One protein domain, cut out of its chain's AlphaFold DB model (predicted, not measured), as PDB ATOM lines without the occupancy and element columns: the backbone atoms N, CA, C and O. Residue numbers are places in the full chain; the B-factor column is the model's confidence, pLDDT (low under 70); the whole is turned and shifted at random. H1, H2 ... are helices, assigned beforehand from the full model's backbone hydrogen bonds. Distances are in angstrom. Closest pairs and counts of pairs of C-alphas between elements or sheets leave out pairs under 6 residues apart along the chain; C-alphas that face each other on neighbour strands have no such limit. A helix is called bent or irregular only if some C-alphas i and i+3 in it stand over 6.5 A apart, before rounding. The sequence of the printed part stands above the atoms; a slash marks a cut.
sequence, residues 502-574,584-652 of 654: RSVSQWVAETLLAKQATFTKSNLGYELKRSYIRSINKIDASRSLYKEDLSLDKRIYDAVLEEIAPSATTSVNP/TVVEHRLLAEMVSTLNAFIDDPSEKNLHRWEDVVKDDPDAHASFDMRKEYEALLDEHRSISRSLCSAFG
ATOM      1  N   ARG A 502     237.319 194.305 187.394       95.06
ATOM      2  CA  ARG A 502     237.375 193.319 186.304       95.06
ATOM      3  C   ARG A 502     235.981 192.856 185.884       95.06
ATOM      4  O   ARG A 502     235.694 192.826 184.692       95.06
ATOM      5  N   SER A 503     235.115 192.520 186.840       94.25
ATOM      6  CA  SER A 503     233.751 192.063 186.554       94.25
ATOM      7  C   SER A 503     232.940 193.127 185.821       94.25
ATOM      8  O   SER A 503     232.197 192.799 184.896       94.25
ATOM      9  N   VAL A 504     233.068 194.394 186.220       93.88
ATOM     10  CA  VAL A 504     232.395 195.512 185.554       93.88
ATOM     11  C   VAL A 504     232.962 195.719 184.157       93.88
ATOM     12  O   VAL A 504     232.191 195.809 183.205       93.88
ATOM     13  N   SER A 505     234.284 195.764 184.007       95.44
ATOM     14  CA  SER A 505     234.928 195.977 182.711       95.44
ATOM     15  C   SER A 505     234.600 194.867 181.713       95.44
ATOM     16  O   SER A 505     234.284 195.158 180.560       95.44
ATOM     17  N   GLN A 506     234.568 193.609 182.161       95.62
ATOM     18  CA  GLN A 506     234.120 192.483 181.344       95.62
ATOM     19  C   GLN A 506     232.660 192.665 180.907       95.62
ATOM     20  O   GLN A 506     232.355 192.541 179.723       95.62
ATOM     21  N   TRP A 507     231.765 193.026 181.831       94.75
ATOM     22  CA  TRP A 507     230.360 193.274 181.505       94.75
ATOM     23  C   TRP A 507     230.184 194.422 180.494       94.75
ATOM     24  O   TRP A 507     229.390 194.304 179.554       94.75
ATOM     25  N   VAL A 508     230.940 195.517 180.637       94.50
ATOM     26  CA  VAL A 508     230.944 196.634 179.678       94.50
ATOM     27  C   VAL A 508     231.405 196.151 178.304       94.50
ATOM     28  O   VAL A 508     230.722 196.402 177.308       94.50
ATOM     29  N   ALA A 509     232.525 195.427 178.243       94.44
ATOM     30  CA  ALA A 509     233.067 194.892 177.001       94.44
ATOM     31  C   ALA A 509     232.069 193.951 176.310       94.44
ATOM     32  O   ALA A 509     231.750 194.150 175.138       94.44
ATOM     33  N   GLU A 510     231.508 192.982 177.035       93.50
ATOM     34  CA  GLU A 510     230.499 192.049 176.523       93.50
ATOM     35  C   GLU A 510     229.252 192.775 176.012       93.50
ATOM     36  O   GLU A 510     228.757 192.470 174.927       93.50
ATOM     37  N   THR A 511     228.765 193.781 176.744       91.69
ATOM     38  CA  THR A 511     227.573 194.550 176.357       91.69
ATOM     39  C   THR A 511     227.807 195.353 175.079       91.69
ATOM     40  O   THR A 511     226.949 195.391 174.189       91.69
ATOM     41  N   LEU A 512     228.978 195.978 174.948       91.69
ATOM     42  CA  LEU A 512     229.357 196.728 173.753       91.69
ATOM     43  C   LEU A 512     229.593 195.803 172.549       91.69
ATOM     44  O   LEU A 512     229.150 196.111 171.440       91.69
ATOM     45  N   LEU A 513     230.219 194.643 172.765       90.56
ATOM     46  CA  LEU A 513     230.438 193.620 171.738       90.56
ATOM     47  C   LEU A 513     229.129 192.947 171.297       90.56
ATOM     48  O   LEU A 513     228.945 192.680 170.112       90.56
ATOM     49  N   ALA A 514     228.161 192.739 172.190       90.12
ATOM     50  CA  ALA A 514     226.837 192.233 171.817       90.12
ATOM     51  C   ALA A 514     226.093 193.201 170.878       90.12
ATOM     52  O   ALA A 514     225.313 192.785 170.020       90.12
ATOM     53  N   LYS A 515     226.377 194.502 170.997       85.81
ATOM     54  CA  LYS A 515     225.879 195.550 170.102       85.81
ATOM     55  C   LYS A 515     226.779 195.773 168.879       85.81
ATOM     56  O   LYS A 515     226.499 196.652 168.079       85.81
ATOM     57  N   GLN A 516     227.810 194.960 168.646       77.12
ATOM     58  CA  GLN A 516     228.752 195.144 167.534       77.12
ATOM     59  C   GLN A 516     228.093 195.099 166.142       77.12
ATOM     60  O   GLN A 516     228.640 195.650 165.195       77.12
ATOM     61  N   ALA A 517     226.888 194.539 165.991       77.06
ATOM     62  CA  ALA A 517     226.122 194.676 164.746       77.06
ATOM     63  C   ALA A 517     225.883 196.149 164.336       77.06
ATOM     64  O   ALA A 517     225.649 196.420 163.160       77.06
ATOM     65  N   THR A 518     225.973 197.095 165.280       71.38
ATOM     66  CA  THR A 518     225.907 198.541 165.029       71.38
ATOM     67  C   THR A 518     227.274 199.234 164.965       71.38
ATOM     68  O   THR A 518     227.312 200.413 164.622       71.38
ATOM     69  N   PHE A 519     228.394 198.555 165.266       71.25
ATOM     70  CA  PHE A 519     229.719 199.182 165.421       71.25
ATOM     71  C   PHE A 519     230.830 198.466 164.639       71.25
ATOM     72  O   PHE A 519     230.987 197.247 164.708       71.25
ATOM     73  N   THR A 520     231.709 199.230 163.986       74.12
ATOM     74  CA  THR A 520     233.022 198.699 163.591       74.12
ATOM     75  C   THR A 520     233.941 198.647 164.818       74.12
ATOM     76  O   THR A 520     233.882 199.510 165.695       74.12
ATOM     77  N   LYS A 521     234.816 197.636 164.905       74.31
ATOM     78  CA  LYS A 521     235.703 197.453 166.074       74.31
ATOM     79  C   LYS A 521     236.637 198.644 166.313       74.31
ATOM     80  O   LYS A 521     236.850 199.027 167.458       74.31
ATOM     81  N   SER A 522     237.156 199.251 165.242       76.00
ATOM     82  CA  SER A 522     237.990 200.460 165.317       76.00
ATOM     83  C   SER A 522     237.257 201.626 165.977       76.00
ATOM     84  O   SER A 522     237.858 202.403 166.713       76.00
ATOM     85  N   ASN A 523     235.948 201.722 165.752       83.75
ATOM     86  CA  ASN A 523     235.150 202.818 166.276       83.75
ATOM     87  C   ASN A 523     234.806 202.599 167.741       83.75
ATOM     88  O   ASN A 523     234.734 203.569 168.483       83.75
ATOM     89  N   LEU A 524     234.694 201.347 168.189       88.56
ATOM     90  CA  LEU A 524     234.445 201.065 169.597       88.56
ATOM     91  C   LEU A 524     235.577 201.577 170.502       88.56
ATOM     92  O   LEU A 524     235.307 202.205 171.520       88.56
ATOM     93  N   GLY A 525     236.840 201.372 170.109       90.38
ATOM     94  CA  GLY A 525     237.989 201.888 170.863       90.38
ATOM     95  C   GLY A 525     238.029 203.419 170.930       90.38
ATOM     96  O   GLY A 525     238.373 203.986 171.965       90.38
ATOM     97  N   TYR A 526     237.640 204.097 169.848       90.19
ATOM     98  CA  TYR A 526     237.484 205.553 169.831       90.19
ATOM     99  C   TYR A 526     236.341 206.013 170.745       90.19
ATOM    100  O   TYR A 526     236.539 206.887 171.586       90.19
ATOM    101  N   GLU A 527     235.165 205.395 170.629       91.38
ATOM    102  CA  GLU A 527     233.987 205.750 171.422       91.38
ATOM    103  C   GLU A 527     234.204 205.530 172.918       91.38
ATOM    104  O   GLU A 527     233.744 206.331 173.730       91.38
ATOM    105  N   LEU A 528     234.969 204.503 173.288       93.38
ATOM    106  CA  LEU A 528     235.401 204.280 174.665       93.38
ATOM    107  C   LEU A 528     236.279 205.413 175.181       93.38
ATOM    108  O   LEU A 528     235.992 205.967 176.237       93.38
ATOM    109  N   LYS A 529     237.305 205.812 174.422       94.50
ATOM    110  CA  LYS A 529     238.167 206.944 174.794       94.50
ATOM    111  C   LYS A 529     237.380 208.251 174.903       94.50
ATOM    112  O   LYS A 529     237.605 209.023 175.827       94.50
ATOM    113  N   ARG A 530     236.433 208.492 173.994       92.56
ATOM    114  CA  ARG A 530     235.578 209.689 174.017       92.56
ATOM    115  C   ARG A 530     234.643 209.669 175.223       92.56
ATOM    116  O   ARG A 530     234.485 210.683 175.893       92.56
ATOM    117  N   SER A 531     234.071 208.504 175.525       93.12
ATOM    118  CA  SER A 531     233.256 208.302 176.721       93.12
ATOM    119  C   SER A 531     234.053 208.545 177.999       93.12
ATOM    120  O   SER A 531     233.542 209.188 178.908       93.12
ATOM    121  N   TYR A 532     235.315 208.112 178.044       95.56
ATOM    122  CA  TYR A 532     236.195 208.342 179.185       95.56
ATOM    123  C   TYR A 532     236.393 209.833 179.471       95.56
ATOM    124  O   TYR A 532     236.086 210.281 180.572       95.56
ATOM    125  N   ILE A 533     236.797 210.623 178.469       95.38
ATOM    126  CA  ILE A 533     236.950 212.083 178.607       95.38
ATOM    127  C   ILE A 533     235.653 212.724 179.130       95.38
ATOM    128  O   ILE A 533     235.675 213.509 180.079       95.38
ATOM    129  N   ARG A 534     234.499 212.340 178.575       92.12
ATOM    130  CA  ARG A 534     233.195 212.850 179.024       92.12
ATOM    131  C   ARG A 534     232.825 212.448 180.438       92.12
ATOM    132  O   ARG A 534     232.239 213.271 181.138       92.12
ATOM    133  N   SER A 535     233.109 211.208 180.829       91.25
ATOM    134  CA  SER A 535     232.844 210.720 182.181       91.25
ATOM    135  C   SER A 535     233.569 211.607 183.182       91.25
ATOM    136  O   SER A 535     232.922 212.206 184.036       91.25
ATOM    137  N   ILE A 536     234.867 211.839 182.960       92.88
ATOM    138  CA  ILE A 536     235.692 212.711 183.800       92.88
ATOM    139  C   ILE A 536     235.137 214.137 183.875       92.88
ATOM    140  O   ILE A 536     235.047 214.705 184.960       92.88
ATOM    141  N   ASN A 537     234.685 214.703 182.752       91.31
ATOM    142  CA  ASN A 537     234.076 216.036 182.729       91.31
ATOM    143  C   ASN A 537     232.765 216.140 183.540       91.31
ATOM    144  O   ASN A 537     232.385 217.231 183.959       91.31
ATOM    145  N   LYS A 538     232.045 215.029 183.739       89.19
ATOM    146  CA  LYS A 538     230.784 214.992 184.501       89.19
ATOM    147  C   LYS A 538     230.992 214.810 186.005       89.19
ATOM    148  O   LYS A 538     230.037 215.002 186.757       89.19
ATOM    149  N   ILE A 539     232.190 214.431 186.453       89.56
ATOM    150  CA  ILE A 539     232.474 214.272 187.880       89.56
ATOM    151  C   ILE A 539     232.604 215.666 188.501       89.56
ATOM    152  O   ILE A 539     233.385 216.503 188.051       89.56
ATOM    153  N   ASP A 540     231.827 215.923 189.550       89.88
ATOM    154  CA  ASP A 540     231.872 217.189 190.273       89.88
ATOM    155  C   ASP A 540     233.201 217.339 191.035       89.88
ATOM    156  O   ASP A 540     233.468 216.637 192.015       89.88
ATOM    157  N   ALA A 541     234.018 218.288 190.574       91.75
ATOM    158  CA  ALA A 541     235.328 218.625 191.125       91.75
ATOM    159  C   ALA A 541     235.284 219.152 192.566       91.75
ATOM    160  O   ALA A 541     236.307 219.150 193.248       91.75
ATOM    161  N   SER A 542     234.121 219.608 193.042       90.31
ATOM    162  CA  SER A 542     233.954 220.069 194.422       90.31
ATOM    163  C   SER A 542     233.830 218.922 195.428       90.31
ATOM    164  O   SER A 542     233.957 219.139 196.637       90.31
ATOM    165  N   ARG A 543     233.612 217.686 194.957       87.75
ATOM    166  CA  ARG A 543     233.502 216.518 195.831       87.75
ATOM    167  C   ARG A 543     234.864 216.194 196.429       87.75
ATOM    168  O   ARG A 543     235.855 216.051 195.719       87.75
ATOM    169  N   SER A 544     234.888 215.948 197.737       87.69
ATOM    170  CA  SER A 544     236.092 215.531 198.474       87.69
ATOM    171  C   SER A 544     236.739 214.243 197.954       87.69
ATOM    172  O   SER A 544     237.869 213.945 198.320       87.69
ATOM    173  N   LEU A 545     236.019 213.491 197.120       87.94
ATOM    174  CA  LEU A 545     236.396 212.172 196.615       87.94
ATOM    175  C   LEU A 545     236.644 212.168 195.099       87.94
ATOM    176  O   LEU A 545     236.677 211.117 194.463       87.94
ATOM    177  N   TYR A 546     236.798 213.357 194.509       91.88
ATOM    178  CA  TYR A 546     237.042 213.526 193.079       91.88
ATOM    179  C   TYR A 546     238.243 212.694 192.602       91.88
ATOM    180  O   TYR A 546     238.170 212.030 191.573       91.88
ATOM    181  N   LYS A 547     239.333 212.651 193.380       93.12
ATOM    182  CA  LYS A 547     240.560 211.919 193.025       93.12
ATOM    183  C   LYS A 547     240.352 210.401 192.956       93.12
ATOM    184  O   LYS A 547     240.881 209.740 192.056       93.12
ATOM    185  N   GLU A 548     239.616 209.841 193.908       93.44
ATOM    186  CA  GLU A 548     239.277 208.421 193.959       93.44
ATOM    187  C   GLU A 548     238.373 208.031 192.787       93.44
ATOM    188  O   GLU A 548     238.603 206.988 192.171       93.44
ATOM    189  N   ASP A 549     237.409 208.892 192.449       91.69
ATOM    190  CA  ASP A 549     236.480 208.689 191.337       91.69
ATOM    191  C   ASP A 549     237.235 208.734 189.985       91.69
ATOM    192  O   ASP A 549     237.075 207.822 189.173       91.69
ATOM    193  N   LEU A 550     238.172 209.681 189.784       94.25
ATOM    194  CA  LEU A 550     239.066 209.706 188.606       94.25
ATOM    195  C   LEU A 550     239.874 208.407 188.459       94.25
ATOM    196  O   LEU A 550     240.017 207.858 187.365       94.25
ATOM    197  N   SER A 551     240.429 207.923 189.572       95.19
ATOM    198  CA  SER A 551     241.269 206.724 189.590       95.19
ATOM    199  C   SER A 551     240.467 205.460 189.279       95.19
ATOM    200  O   SER A 551     240.978 204.552 188.619       95.19
ATOM    201  N   LEU A 552     239.224 205.383 189.762       93.94
ATOM    202  CA  LEU A 552     238.313 204.278 189.487       93.94
ATOM    203  C   LEU A 552     237.909 204.250 188.013       93.94
ATOM    204  O   LEU A 552     238.053 203.205 187.377       93.94
ATOM    205  N   ASP A 553     237.459 205.386 187.476       93.75
ATOM    206  CA  ASP A 553     237.082 205.509 186.070       93.75
ATOM    207  C   ASP A 553     238.244 205.061 185.184       93.75
ATOM    208  O   ASP A 553     238.083 204.129 184.395       93.75
ATOM    209  N   LYS A 554     239.449 205.610 185.401       96.12
ATOM    210  CA  LYS A 554     240.655 205.198 184.671       96.12
ATOM    211  C   LYS A 554     240.830 203.674 184.648       96.12
ATOM    212  O   LYS A 554     240.984 203.091 183.579       96.12
ATOM    213  N   ARG A 555     240.785 203.014 185.814       96.38
ATOM    214  CA  ARG A 555     240.983 201.556 185.924       96.38
ATOM    215  C   ARG A 555     239.924 200.761 185.167       96.38
ATOM    216  O   ARG A 555     240.264 199.763 184.538       96.38
ATOM    217  N   ILE A 556     238.662 201.187 185.232       94.94
ATOM    218  CA  ILE A 556     237.572 200.535 184.498       94.94
ATOM    219  C   ILE A 556     237.822 200.655 182.997       94.94
ATOM    220  O   ILE A 556     237.775 199.641 182.302       94.94
ATOM    221  N   TYR A 557     238.125 201.859 182.507       95.19
ATOM    222  CA  TYR A 557     238.359 202.110 181.085       95.19
ATOM    223  C   TYR A 557     239.587 201.370 180.547       95.19
ATOM    224  O   TYR A 557     239.486 200.746 179.490       95.19
ATOM    225  N   ASP A 558     240.708 201.379 181.272       95.56
ATOM    226  CA  ASP A 558     241.914 200.638 180.890       95.56
ATOM    227  C   ASP A 558     241.603 199.133 180.770       95.56
ATOM    228  O   ASP A 558     241.890 198.522 179.740       95.56
ATOM    229  N   ALA A 559     240.901 198.557 181.753       96.12
ATOM    230  CA  ALA A 559     240.499 197.151 181.717       96.12
ATOM    231  C   ALA A 559     239.503 196.837 180.581       96.12
ATOM    232  O   ALA A 559     239.606 195.791 179.946       96.12
ATOM    233  N   VAL A 560     238.564 197.736 180.256       95.50
ATOM    234  CA  VAL A 560     237.651 197.552 179.107       95.50
ATOM    235  C   VAL A 560     238.420 197.565 177.780       95.50
ATOM    236  O   VAL A 560     238.126 196.769 176.886       95.50
ATOM    237  N   LEU A 561     239.405 198.457 177.631       92.88
ATOM    238  CA  LEU A 561     240.247 198.520 176.434       92.88
ATOM    239  C   LEU A 561     241.099 197.254 176.278       92.88
ATOM    240  O   LEU A 561     241.220 196.747 175.159       92.88
ATOM    241  N   GLU A 562     241.642 196.728 177.377       94.06
ATOM    242  CA  GLU A 562     242.372 195.457 177.397       94.06
ATOM    243  C   GLU A 562     241.487 194.273 176.986       94.06
ATOM    244  O   GLU A 562     241.923 193.462 176.175       94.06
ATOM    245  N   GLU A 563     240.236 194.197 177.452       93.81
ATOM    246  CA  GLU A 563     239.294 193.124 177.081       93.81
ATOM    247  C   GLU A 563     238.881 193.175 175.596       93.81
ATOM    248  O   GLU A 563     238.697 192.149 174.931       93.81
ATOM    249  N   ILE A 564     238.764 194.373 175.019       90.81
ATOM    250  CA  ILE A 564     238.332 194.545 173.623       90.81
ATOM    251  C   ILE A 564     239.490 194.351 172.631       90.81
ATOM    252  O   ILE A 564     239.258 193.918 171.494       90.81
ATOM    253  N   ALA A 565     240.738 194.621 173.029       88.50
ATOM    254  CA  ALA A 565     241.902 194.553 172.142       88.50
ATOM    255  C   ALA A 565     242.138 193.161 171.498       88.50
ATOM    256  O   ALA A 565     242.300 193.115 170.273       88.50
ATOM    257  N   PRO A 566     242.084 192.020 172.220       85.19
ATOM    258  CA  PRO A 566     242.228 190.680 171.635       85.19
ATOM    259  C   PRO A 566     241.148 190.351 170.602       85.19
ATOM    260  O   PRO A 566     241.390 189.651 169.618       85.19
ATOM    261  N   SER A 567     239.944 190.891 170.790       76.88
ATOM    262  CA  SER A 567     238.835 190.689 169.860       76.88
ATOM    263  C   SER A 567     239.058 191.408 168.525       76.88
ATOM    264  O   SER A 567     238.430 191.044 167.526       76.88
ATOM    265  N   ALA A 568     239.956 192.399 168.448       64.56
ATOM    266  CA  ALA A 568     240.210 193.182 167.238       64.56
ATOM    267  C   ALA A 568     240.894 192.384 166.116       64.56
ATOM    268  O   ALA A 568     240.618 192.630 164.941       64.56
ATOM    269  N   THR A 569     241.717 191.386 166.441       68.56
ATOM    270  CA  THR A 569     242.561 190.691 165.454       68.56
ATOM    271  C   THR A 569     241.839 189.633 164.612       68.56
ATOM    272  O   THR A 569     242.348 189.244 163.566       68.56
ATOM    273  N   THR A 570     240.650 189.172 165.014       62.03
ATOM    274  CA  THR A 570     240.119 187.876 164.530       62.03
ATOM    275  C   THR A 570     238.936 187.967 163.556       62.03
ATOM    276  O   THR A 570     238.407 186.943 163.142       62.03
ATOM    277  N   SER A 571     238.462 189.157 163.165       54.31
ATOM    278  CA  SER A 571     237.302 189.234 162.253       54.31
ATOM    279  C   SER A 571     237.271 190.541 161.463       54.31
ATOM    280  O   SER A 571     236.737 191.547 161.933       54.31
ATOM    281  N   VAL A 572     237.816 190.511 160.250       58.00
ATOM    282  CA  VAL A 572     237.535 191.512 159.217       58.00
ATOM    283  C   VAL A 572     236.396 190.941 158.385       58.00
ATOM    284  O   VAL A 572     236.620 190.083 157.538       58.00
ATOM    285  N   ASN A 573     235.166 191.355 158.682       65.44
ATOM    286  CA  ASN A 573     234.047 191.108 157.783       65.44
ATOM    287  C   ASN A 573     233.889 192.371 156.917       65.44
ATOM    288  O   ASN A 573     233.472 193.398 157.456       65.44
ATOM    289  N   PRO A 574     234.305 192.353 155.638       66.94
ATOM    290  CA  PRO A 574     234.361 193.550 154.796       66.94
ATOM    291  C   PRO A 574     232.981 194.137 154.445       66.94
ATOM    292  O   PRO A 574     232.921 195.283 154.015       66.94
ATOM    293  N   THR A 584     238.240 211.148 161.192       78.94
ATOM    294  CA  THR A 584     239.529 211.665 160.729       78.94
ATOM    295  C   THR A 584     240.680 211.082 161.548       78.94
ATOM    296  O   THR A 584     240.583 210.860 162.755       78.94
ATOM    297  N   VAL A 585     241.824 210.869 160.896       80.25
ATOM    298  CA  VAL A 585     243.072 210.456 161.568       80.25
ATOM    299  C   VAL A 585     243.481 211.465 162.655       80.25
ATOM    300  O   VAL A 585     244.073 211.083 163.665       80.25
ATOM    301  N   VAL A 586     243.130 212.742 162.462       82.06
ATOM    302  CA  VAL A 586     243.424 213.847 163.382       82.06
ATOM    303  C   VAL A 586     242.654 213.698 164.695       82.06
ATOM    304  O   VAL A 586     243.276 213.712 165.754       82.06
ATOM    305  N   GLU A 587     241.338 213.464 164.649       83.75
ATOM    306  CA  GLU A 587     240.513 213.275 165.856       83.75
ATOM    307  C   GLU A 587     240.975 212.075 166.680       83.75
ATOM    308  O   GLU A 587     241.073 212.153 167.904       83.75
ATOM    309  N   HIS A 588     241.303 210.965 166.015       87.75
ATOM    310  CA  HIS A 588     241.784 209.773 166.705       87.75
ATOM    311  C   HIS A 588     243.122 210.024 167.417       87.75
ATOM    312  O   HIS A 588     243.326 209.547 168.537       87.75
ATOM    313  N   ARG A 589     244.039 210.768 166.783       90.31
ATOM    314  CA  ARG A 589     245.331 211.129 167.383       90.31
ATOM    315  C   ARG A 589     245.147 212.065 168.575       90.31
ATOM    316  O   ARG A 589     245.682 211.756 169.635       90.31
ATOM    317  N   LEU A 590     244.370 213.136 168.412       90.75
ATOM    318  CA  LEU A 590     244.098 214.094 169.485       90.75
ATOM    319  C   LEU A 590     243.479 213.394 170.696       90.75
ATOM    320  O   LEU A 590     243.973 213.527 171.809       90.75
ATOM    321  N   LEU A 591     242.440 212.586 170.481       92.50
ATOM    322  CA  LEU A 591     241.764 211.889 171.570       92.50
ATOM    323  C   LEU A 591     242.692 210.894 172.285       92.50
ATOM    324  O   LEU A 591     242.635 210.760 173.504       92.50
ATOM    325  N   ALA A 592     243.562 210.199 171.548       93.62
ATOM    326  CA  ALA A 592     244.560 209.324 172.156       93.62
ATOM    327  C   ALA A 592     245.571 210.104 173.016       93.62
ATOM    328  O   ALA A 592     245.938 209.634 174.093       93.62
ATOM    329  N   GLU A 593     245.991 211.287 172.568       95.25
ATOM    330  CA  GLU A 593     246.902 212.170 173.299       95.25
ATOM    331  C   GLU A 593     246.245 212.774 174.547       95.25
ATOM    332  O   GLU A 593     246.843 212.752 175.625       95.25
ATOM    333  N   MET A 594     244.980 213.194 174.443       95.69
ATOM    334  CA  MET A 594     244.157 213.610 175.582       95.69
ATOM    335  C   MET A 594     244.084 212.494 176.629       95.69
ATOM    336  O   MET A 594     244.476 212.694 177.774       95.69
ATOM    337  N   VAL A 595     243.655 211.286 176.251       96.31
ATOM    338  CA  VAL A 595     243.558 210.159 177.197       96.31
ATOM    339  C   VAL A 595     244.914 209.839 177.833       96.31
ATOM    340  O   VAL A 595     244.989 209.613 179.039       96.31
ATOM    341  N   SER A 596     245.998 209.860 177.053       96.75
ATOM    342  CA  SER A 596     247.340 209.578 177.567       96.75
ATOM    343  C   SER A 596     247.816 210.615 178.587       96.75
ATOM    344  O   SER A 596     248.384 210.244 179.614       96.75
ATOM    345  N   THR A 597     247.637 211.904 178.301       97.25
ATOM    346  CA  THR A 597     248.071 212.996 179.188       97.25
ATOM    347  C   THR A 597     247.192 213.092 180.431       97.25
ATOM    348  O   THR A 597     247.721 213.274 181.527       97.25
ATOM    349  N   LEU A 598     245.885 212.853 180.293       97.12
ATOM    350  CA  LEU A 598     244.956 212.748 181.417       97.12
ATOM    351  C   LEU A 598     245.322 211.586 182.344       97.12
ATOM    352  O   LEU A 598     245.408 211.771 183.553       97.12
ATOM    353  N   ASN A 599     245.610 210.403 181.793       97.62
ATOM    354  CA  ASN A 599     246.035 209.250 182.588       97.62
ATOM    355  C   ASN A 599     247.342 209.525 183.341       97.62
ATOM    356  O   ASN A 599     247.445 209.169 184.512       97.62
ATOM    357  N   ALA A 600     248.305 210.197 182.701       97.50
ATOM    358  CA  ALA A 600     249.546 210.605 183.355       97.50
ATOM    359  C   ALA A 600     249.299 211.605 184.499       97.50
ATOM    360  O   ALA A 600     249.945 211.510 185.540       97.50
ATOM    361  N   PHE A 601     248.355 212.537 184.329       97.56
ATOM    362  CA  PHE A 601     247.942 213.443 185.398       97.56
ATOM    363  C   PHE A 601     247.259 212.701 186.555       97.56
ATOM    364  O   PHE A 601     247.556 212.983 187.711       97.56
ATOM    365  N   ILE A 602     246.369 211.743 186.272       96.62
ATOM    366  CA  ILE A 602     245.675 210.959 187.310       96.62
ATOM    367  C   ILE A 602     246.673 210.139 188.141       96.62
ATOM    368  O   ILE A 602     246.531 210.061 189.361       96.62
ATOM    369  N   ASP A 603     247.696 209.568 187.498       96.69
ATOM    370  CA  ASP A 603     248.749 208.808 188.183       96.69
ATOM    371  C   ASP A 603     249.666 209.694 189.037       96.69
ATOM    372  O   ASP A 603     250.062 209.299 190.136       96.69
ATOM    373  N   ASP A 604     250.003 210.885 188.538       97.75
ATOM    374  CA  ASP A 604     250.900 211.843 189.187       97.75
ATOM    375  C   ASP A 604     250.364 213.283 189.039       97.75
ATOM    376  O   ASP A 604     250.743 213.998 188.098       97.75
ATOM    377  N   PRO A 605     249.467 213.726 189.945       96.62
ATOM    378  CA  PRO A 605     248.871 215.058 189.882       96.62
ATOM    379  C   PRO A 605     249.924 216.135 190.166       96.62
ATOM    380  O   PRO A 605     250.259 216.422 191.315       96.62
ATOM    381  N   SER A 606     250.455 216.736 189.104       97.38
ATOM    382  CA  SER A 606     251.485 217.774 189.163       97.38
ATOM    383  C   SER A 606     251.213 218.883 188.146       97.38
ATOM    384  O   SER A 606     250.650 218.631 187.082       97.38
ATOM    385  N   GLU A 607     251.682 220.099 188.436       96.81
ATOM    386  CA  GLU A 607     251.592 221.258 187.530       96.81
ATOM    387  C   GLU A 607     252.220 220.953 186.158       96.81
ATOM    388  O   GLU A 607     251.690 221.310 185.111       96.81
ATOM    389  N   LYS A 608     253.304 220.166 186.143       97.56
ATOM    390  CA  LYS A 608     253.929 219.677 184.910       97.56
ATOM    391  C   LYS A 608     252.979 218.816 184.070       97.56
ATOM    392  O   LYS A 608     252.947 218.969 182.851       97.56
ATOM    393  N   ASN A 609     252.267 217.871 184.684       97.50
ATOM    394  CA  ASN A 609     251.331 217.012 183.956       97.50
ATOM    395  C   ASN A 609     250.047 217.766 183.581       97.50
ATOM    396  O   ASN A 609     249.483 217.486 182.527       97.50
ATOM    397  N   LEU A 610     249.643 218.765 184.372       96.56
ATOM    398  CA  LEU A 610     248.561 219.682 184.021       96.56
ATOM    399  C   LEU A 610     248.914 220.510 182.779       96.56
ATOM    400  O   LEU A 610     248.142 220.521 181.827       96.56
ATOM    401  N   HIS A 611     250.104 221.112 182.724       96.38
ATOM    402  CA  HIS A 611     250.555 221.831 181.532       96.38
ATOM    403  C   HIS A 611     250.648 220.926 180.308       96.38
ATOM    404  O   HIS A 611     250.238 221.323 179.226       96.38
ATOM    405  N   ARG A 612     251.117 219.683 180.470       96.62
ATOM    406  CA  ARG A 612     251.099 218.700 179.376       96.62
ATOM    407  C   ARG A 612     249.693 218.435 178.861       96.62
ATOM    408  O   ARG A 612     249.529 218.317 177.657       96.62
ATOM    409  N   TRP A 613     248.709 218.323 179.753       95.44
ATOM    410  CA  TRP A 613     247.304 218.208 179.375       95.44
ATOM    411  C   TRP A 613     246.829 219.463 178.630       95.44
ATOM    412  O   TRP A 613     246.235 219.344 177.565       95.44
ATOM    413  N   GLU A 614     247.135 220.664 179.123       94.19
ATOM    414  CA  GLU A 614     246.768 221.929 178.471       94.19
ATOM    415  C   GLU A 614     247.420 222.114 177.092       94.19
ATOM    416  O   GLU A 614     246.802 222.666 176.180       94.19
ATOM    417  N   ASP A 615     248.648 221.624 176.926       95.69
ATOM    418  CA  ASP A 615     249.433 221.723 175.695       95.69
ATOM    419  C   ASP A 615     248.858 220.886 174.545       95.69
ATOM    420  O   ASP A 615     249.086 221.236 173.388       95.69
ATOM    421  N   VAL A 616     248.054 219.853 174.834       93.81
ATOM    422  CA  VAL A 616     247.446 218.956 173.826       93.81
ATOM    423  C   VAL A 616     246.651 219.716 172.754       93.81
ATOM    424  O   VAL A 616     246.532 219.255 171.623       93.81
ATOM    425  N   VAL A 617     246.102 220.883 173.101       90.44
ATOM    426  CA  VAL A 617     245.204 221.674 172.240       90.44
ATOM    427  C   VAL A 617     245.890 222.926 171.663       90.44
ATOM    428  O   VAL A 617     245.276 223.668 170.899       90.44
ATOM    429  N   LYS A 618     247.161 223.201 171.996       86.44
ATOM    430  CA  LYS A 618     247.837 224.443 171.567       86.44
ATOM    431  C   LYS A 618     248.105 224.517 170.062       86.44
ATOM    432  O   LYS A 618     248.190 225.623 169.528       86.44
ATOM    433  N   ASP A 619     248.193 223.373 169.395       80.94
ATOM    434  CA  ASP A 619     248.346 223.302 167.947       80.94
ATOM    435  C   ASP A 619     246.955 223.320 167.286       80.94
ATOM    436  O   ASP A 619     246.251 222.310 167.236       80.94
ATOM    437  N   ASP A 620     246.545 224.507 166.827       66.06
ATOM    438  CA  ASP A 620     245.254 224.773 166.174       66.06
ATOM    439  C   ASP A 620     245.060 223.831 164.967       66.06
ATOM    440  O   ASP A 620     245.953 223.745 164.111       66.06
ATOM    441  N   PRO A 621     243.945 223.083 164.870       66.12
ATOM    442  CA  PRO A 621     243.737 222.178 163.757       66.12
ATOM    443  C   PRO A 621     243.599 222.960 162.455       66.12
ATOM    444  O   PRO A 621     243.023 224.044 162.382       66.12
ATOM    445  N   ASP A 622     244.105 222.326 161.407       65.94
ATOM    446  CA  ASP A 622     244.102 222.785 160.028       65.94
ATOM    447  C   ASP A 622     242.788 223.504 159.653       65.94
ATOM    448  O   ASP A 622     241.697 222.921 159.719       65.94
ATOM    449  N   ALA A 623     242.878 224.762 159.199       73.56
ATOM    450  CA  ALA A 623     241.738 225.630 158.854       73.56
ATOM    451  C   ALA A 623     240.838 225.075 157.720       73.56
ATOM    452  O   ALA A 623     239.912 225.739 157.247       73.56
ATOM    453  N   HIS A 624     241.134 223.870 157.231       78.31
ATOM    454  CA  HIS A 624     240.507 223.184 156.110       78.31
ATOM    455  C   HIS A 624     239.518 222.082 156.533       78.31
ATOM    456  O   HIS A 624     238.916 221.447 155.666       78.31
ATOM    457  N   ALA A 625     239.291 221.860 157.833       80.94
ATOM    458  CA  ALA A 625     238.299 220.894 158.306       80.94
ATOM    459  C   ALA A 625     236.855 221.260 157.885       80.94
ATOM    460  O   ALA A 625     236.445 222.433 157.853       80.94
ATOM    461  N   SER A 626     236.052 220.233 157.582       84.25
ATOM    462  CA  SER A 626     234.623 220.403 157.284       84.25
ATOM    463  C   SER A 626     233.868 221.023 158.471       84.25
ATOM    464  O   SER A 626     234.336 220.975 159.608       84.25
ATOM    465  N   PHE A 627     232.701 221.627 158.221       84.88
ATOM    466  CA  PHE A 627     231.896 222.259 159.277       84.88
ATOM    467  C   PHE A 627     231.502 221.271 160.389       84.88
ATOM    468  O   PHE A 627     231.634 221.583 161.568       84.88
ATOM    469  N   ASP A 628     231.090 220.057 160.018       81.69
ATOM    470  CA  ASP A 628     230.715 219.017 160.980       81.69
ATOM    471  C   ASP A 628     231.905 218.558 161.834       81.69
ATOM    472  O   ASP A 628     231.762 218.408 163.044       81.69
ATOM    473  N   MET A 629     233.084 218.396 161.222       80.19
ATOM    474  CA  MET A 629     234.317 218.055 161.949       80.19
ATOM    475  C   MET A 629     234.708 219.163 162.924       80.19
ATOM    476  O   MET A 629     235.080 218.880 164.056       80.19
ATOM    477  N   ARG A 630     234.571 220.434 162.521       84.00
ATOM    478  CA  ARG A 630     234.811 221.571 163.418       84.00
ATOM    479  C   ARG A 630     233.898 221.536 164.633       84.00
ATOM    480  O   ARG A 630     234.388 221.708 165.739       84.00
ATOM    481  N   LYS A 631     232.613 221.226 164.454       87.06
ATOM    482  CA  LYS A 631     231.666 221.116 165.571       87.06
ATOM    483  C   LYS A 631     232.037 219.993 166.547       87.06
ATOM    484  O   LYS A 631     231.943 220.172 167.758       87.06
ATOM    485  N   GLU A 632     232.429 218.823 166.042       83.81
ATOM    486  CA  GLU A 632     232.843 217.706 166.902       83.81
ATOM    487  C   GLU A 632     234.164 217.982 167.624       83.81
ATOM    488  O   GLU A 632     234.303 217.644 168.801       83.81
ATOM    489  N   TYR A 633     235.095 218.638 166.936       87.19
ATOM    490  CA  TYR A 633     236.358 219.099 167.489       87.19
ATOM    491  C   TYR A 633     236.155 220.155 168.583       87.19
ATOM    492  O   TYR A 633     236.694 220.019 169.676       87.19
ATOM    493  N   GLU A 634     235.324 221.170 168.330       89.50
ATOM    494  CA  GLU A 634     234.953 222.202 169.305       89.50
ATOM    495  C   GLU A 634     234.348 221.583 170.570       89.50
ATOM    496  O   GLU A 634     234.741 221.951 171.674       89.50
ATOM    497  N   ALA A 635     233.478 220.576 170.429       89.69
ATOM    498  CA  ALA A 635     232.926 219.863 171.577       89.69
ATOM    499  C   ALA A 635     234.011 219.154 172.413       89.69
ATOM    500  O   ALA A 635     233.956 219.195 173.641       89.69
ATOM    501  N   LEU A 636     235.011 218.538 171.771       89.94
ATOM    502  CA  LEU A 636     236.157 217.940 172.471       89.94
ATOM    503  C   LEU A 636     237.027 219.000 173.159       89.94
ATOM    504  O   LEU A 636     237.517 218.761 174.261       89.94
ATOM    505  N   LEU A 637     237.201 220.175 172.548       90.75
ATOM    506  CA  LEU A 637     237.936 221.281 173.162       90.75
ATOM    507  C   LEU A 637     237.217 221.859 174.377       90.75
ATOM    508  O   LEU A 637     237.855 222.221 175.365       90.75
ATOM    509  N   ASP A 638     235.896 221.957 174.317       93.44
ATOM    510  CA  ASP A 638     235.103 222.433 175.443       93.44
ATOM    511  C   ASP A 638     235.140 221.432 176.604       93.44
ATOM    512  O   ASP A 638     235.313 221.841 177.756       93.44
ATOM    513  N   GLU A 639     235.073 220.128 176.311       93.38
ATOM    514  CA  GLU A 639     235.312 219.061 177.292       93.38
ATOM    515  C   GLU A 639     236.724 219.170 177.888       93.38
ATOM    516  O   GLU A 639     236.871 219.162 179.109       93.38
ATOM    517  N   HIS A 640     237.750 219.367 177.054       94.75
ATOM    518  CA  HIS A 640     239.139 219.541 177.486       94.75
ATOM    519  C   HIS A 640     239.307 220.711 178.463       94.75
ATOM    520  O   HIS A 640     239.783 220.522 179.583       94.75
ATOM    521  N   ARG A 641     238.841 221.907 178.082       95.19
ATOM    522  CA  ARG A 641     238.908 223.124 178.912       95.19
ATOM    523  C   ARG A 641     238.120 222.983 180.206       95.19
ATOM    524  O   ARG A 641     238.492 223.551 181.235       95.19
ATOM    525  N   SER A 642     236.983 222.296 180.151       95.62
ATOM    526  CA  SER A 642     236.159 222.036 181.326       95.62
ATOM    527  C   SER A 642     236.889 221.126 182.311       95.62
ATOM    528  O   SER A 642     237.022 221.493 183.477       95.62
ATOM    529  N   ILE A 643     237.486 220.033 181.825       95.44
ATOM    530  CA  ILE A 643     238.334 219.153 182.633       95.44
ATOM    531  C   ILE A 643     239.521 219.928 183.204       95.44
ATOM    532  O   ILE A 643     239.736 219.838 184.404       95.44
ATOM    533  N   SER A 644     240.237 220.749 182.423       95.81
ATOM    534  CA  SER A 644     241.351 221.561 182.947       95.81
ATOM    535  C   SER A 644     240.929 222.388 184.159       95.81
ATOM    536  O   SER A 644     241.577 222.327 185.198       95.81
ATOM    537  N   ARG A 645     239.794 223.098 184.073       96.06
ATOM    538  CA  ARG A 645     239.261 223.882 185.200       96.06
ATOM    539  C   ARG A 645     238.933 223.005 186.407       96.06
ATOM    540  O   ARG A 645     239.264 223.383 187.529       96.06
ATOM    541  N   SER A 646     238.318 221.845 186.183       94.81
ATOM    542  CA  SER A 646     238.020 220.868 187.235       94.81
ATOM    543  C   SER A 646     239.291 220.335 187.903       94.81
ATOM    544  O   SER A 646     239.350 220.271 189.128       94.81
ATOM    545  N   LEU A 647     240.334 220.013 187.129       95.38
ATOM    546  CA  LEU A 647     241.627 219.564 187.651       95.38
ATOM    547  C   LEU A 647     242.331 220.681 188.436       95.38
ATOM    548  O   LEU A 647     242.789 220.429 189.549       95.38
ATOM    549  N   CYS A 648     242.362 221.919 187.932       95.75
ATOM    550  CA  CYS A 648     242.927 223.051 188.675       95.75
ATOM    551  C   CYS A 648     242.208 223.251 190.012       95.75
ATOM    552  O   CYS A 648     242.848 223.314 191.062       95.75
ATOM    553  N   SER A 649     240.872 223.276 189.980       94.56
ATOM    554  CA  SER A 649     240.043 223.486 191.167       94.56
ATOM    555  C   SER A 649     240.208 222.373 192.203       94.56
ATOM    556  O   SER A 649     240.352 222.667 193.386       94.56
ATOM    557  N   ALA A 650     240.173 221.105 191.786       93.94
ATOM    558  CA  ALA A 650     240.204 219.972 192.709       93.94
ATOM    559  C   ALA A 650     241.592 219.727 193.322       93.94
ATOM    560  O   ALA A 650     241.686 219.246 194.450       93.94
ATOM    561  N   PHE A 651     242.666 220.052 192.596       95.44
ATOM    562  CA  PHE A 651     244.044 219.800 193.033       95.44
ATOM    563  C   PHE A 651     244.786 221.059 193.511       95.44
ATOM    564  O   PHE A 651     245.929 220.959 193.951       95.44
ATOM    565  N   GLY A 652     244.138 222.229 193.484       94.94
ATOM    566  CA  GLY A 652     244.697 223.481 193.999       94.94
ATOM    567  C   GLY A 652     245.792 224.087 193.119       94.94
ATOM    568  O   GLY A 652     246.677 224.762 193.642       94.94
TER     569      GLY A 652
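Overview. This is residues 502 to 574 and 584 to 652 of the 654 residues of an uncharacterized protein of Peniophora sp. CBMAI 1063 (UniProt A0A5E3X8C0). Two groups of helices spread from each other like the arms of a flat V: the hairpin of H2 and H3, with H1 packed on the outer part of H3, makes one arm, and the nearly aligned H4, H5 and H6 make the other. The arms meet through H2, which packs on both H4 and H6, and through the first part of H3, which packs on the last part of H4. The printed part has 142 residues with six named helices, H1 to H6 in order, and no named strand; the class is all helix. It is compact, with a radius of gyration of the C-alphas of 16.1 A, and its flat outline spans 48 by 43 by 21 A.

Along the chain. H1 is residues 502 to 514, 17.9 A from first to last C-alpha, and begins at C-alpha 502 (237.375, 193.319, 186.304). H2 is residues 521 to 538, 25.9 A. H3 is residues 546 to 568, 33.0 A, and is only just irregular: C-alphas 563 and 566 are 6.7 A apart. H4 is residues 585 to 603, 27.3 A, and begins at C-alpha 585 (243.072, 210.456, 161.568). H5 is residues 607 to 615, 12.0 A. H6, the longest, is residues 627 to 651, 36.0 A, and ends at C-alpha 651 (244.044, 219.800, 193.033).

Arrangement. H1 touches H3 with a steep tilt of 50 degrees, the same way; the closest C-alphas are those of Ser 505 and Val 560, 4.8 A apart, and H3 takes part with residues 556 to 564 alone. H2 and H3 touch as a helical hairpin at a shallow tilt of 4 degrees, opposite ways, closest at the C-alphas of Lys 521 and Ala 568, 6.3 A. H2 touches H4 at a steep tilt of 48 degrees, with residues 526 to 533 alone, closest at the C-alphas of Lys 529 and Val 595, 6.7 A. H2 touches H6 with residues 533 to 537 alone, closest at the C-alphas of Asn 537 and Ile 643, 5.3 A. H3 touches H4 at a steep tilt of 46 degrees, closest at the C-alphas of Ser 551 and Ile 602, 6.5 A. H4 and H5 form a helical hairpin at 11 degrees, with the C-alphas of Phe 601 and Asn 609 closest, 5.1 A. H5 and H6 form another at 12 degrees, with those of Glu 614 and Ser 644 closest, 7.0 A. H4 and H6 are close but not clearly touching. H1 is apart from H4, H5 and H6. In H1, H4, H5 and H6 every O i to N i+4 pair is within hydrogen-bond range; in H2 12 of 14 are, and in H3 17 of 19.

Size, cuts and confidence. The C-alphas farthest apart are those of Pro 574 and Gly 652, 50.4 A. Residues 575 to 583 are not printed, and C-alphas 574 and 584 are 19.7 A apart across the cut. The link from H5 to H6 is long, with 11 residues. The mean pLDDT of the printed part is 89.0; residues 568 to 574 and 620 to 622 are under 70.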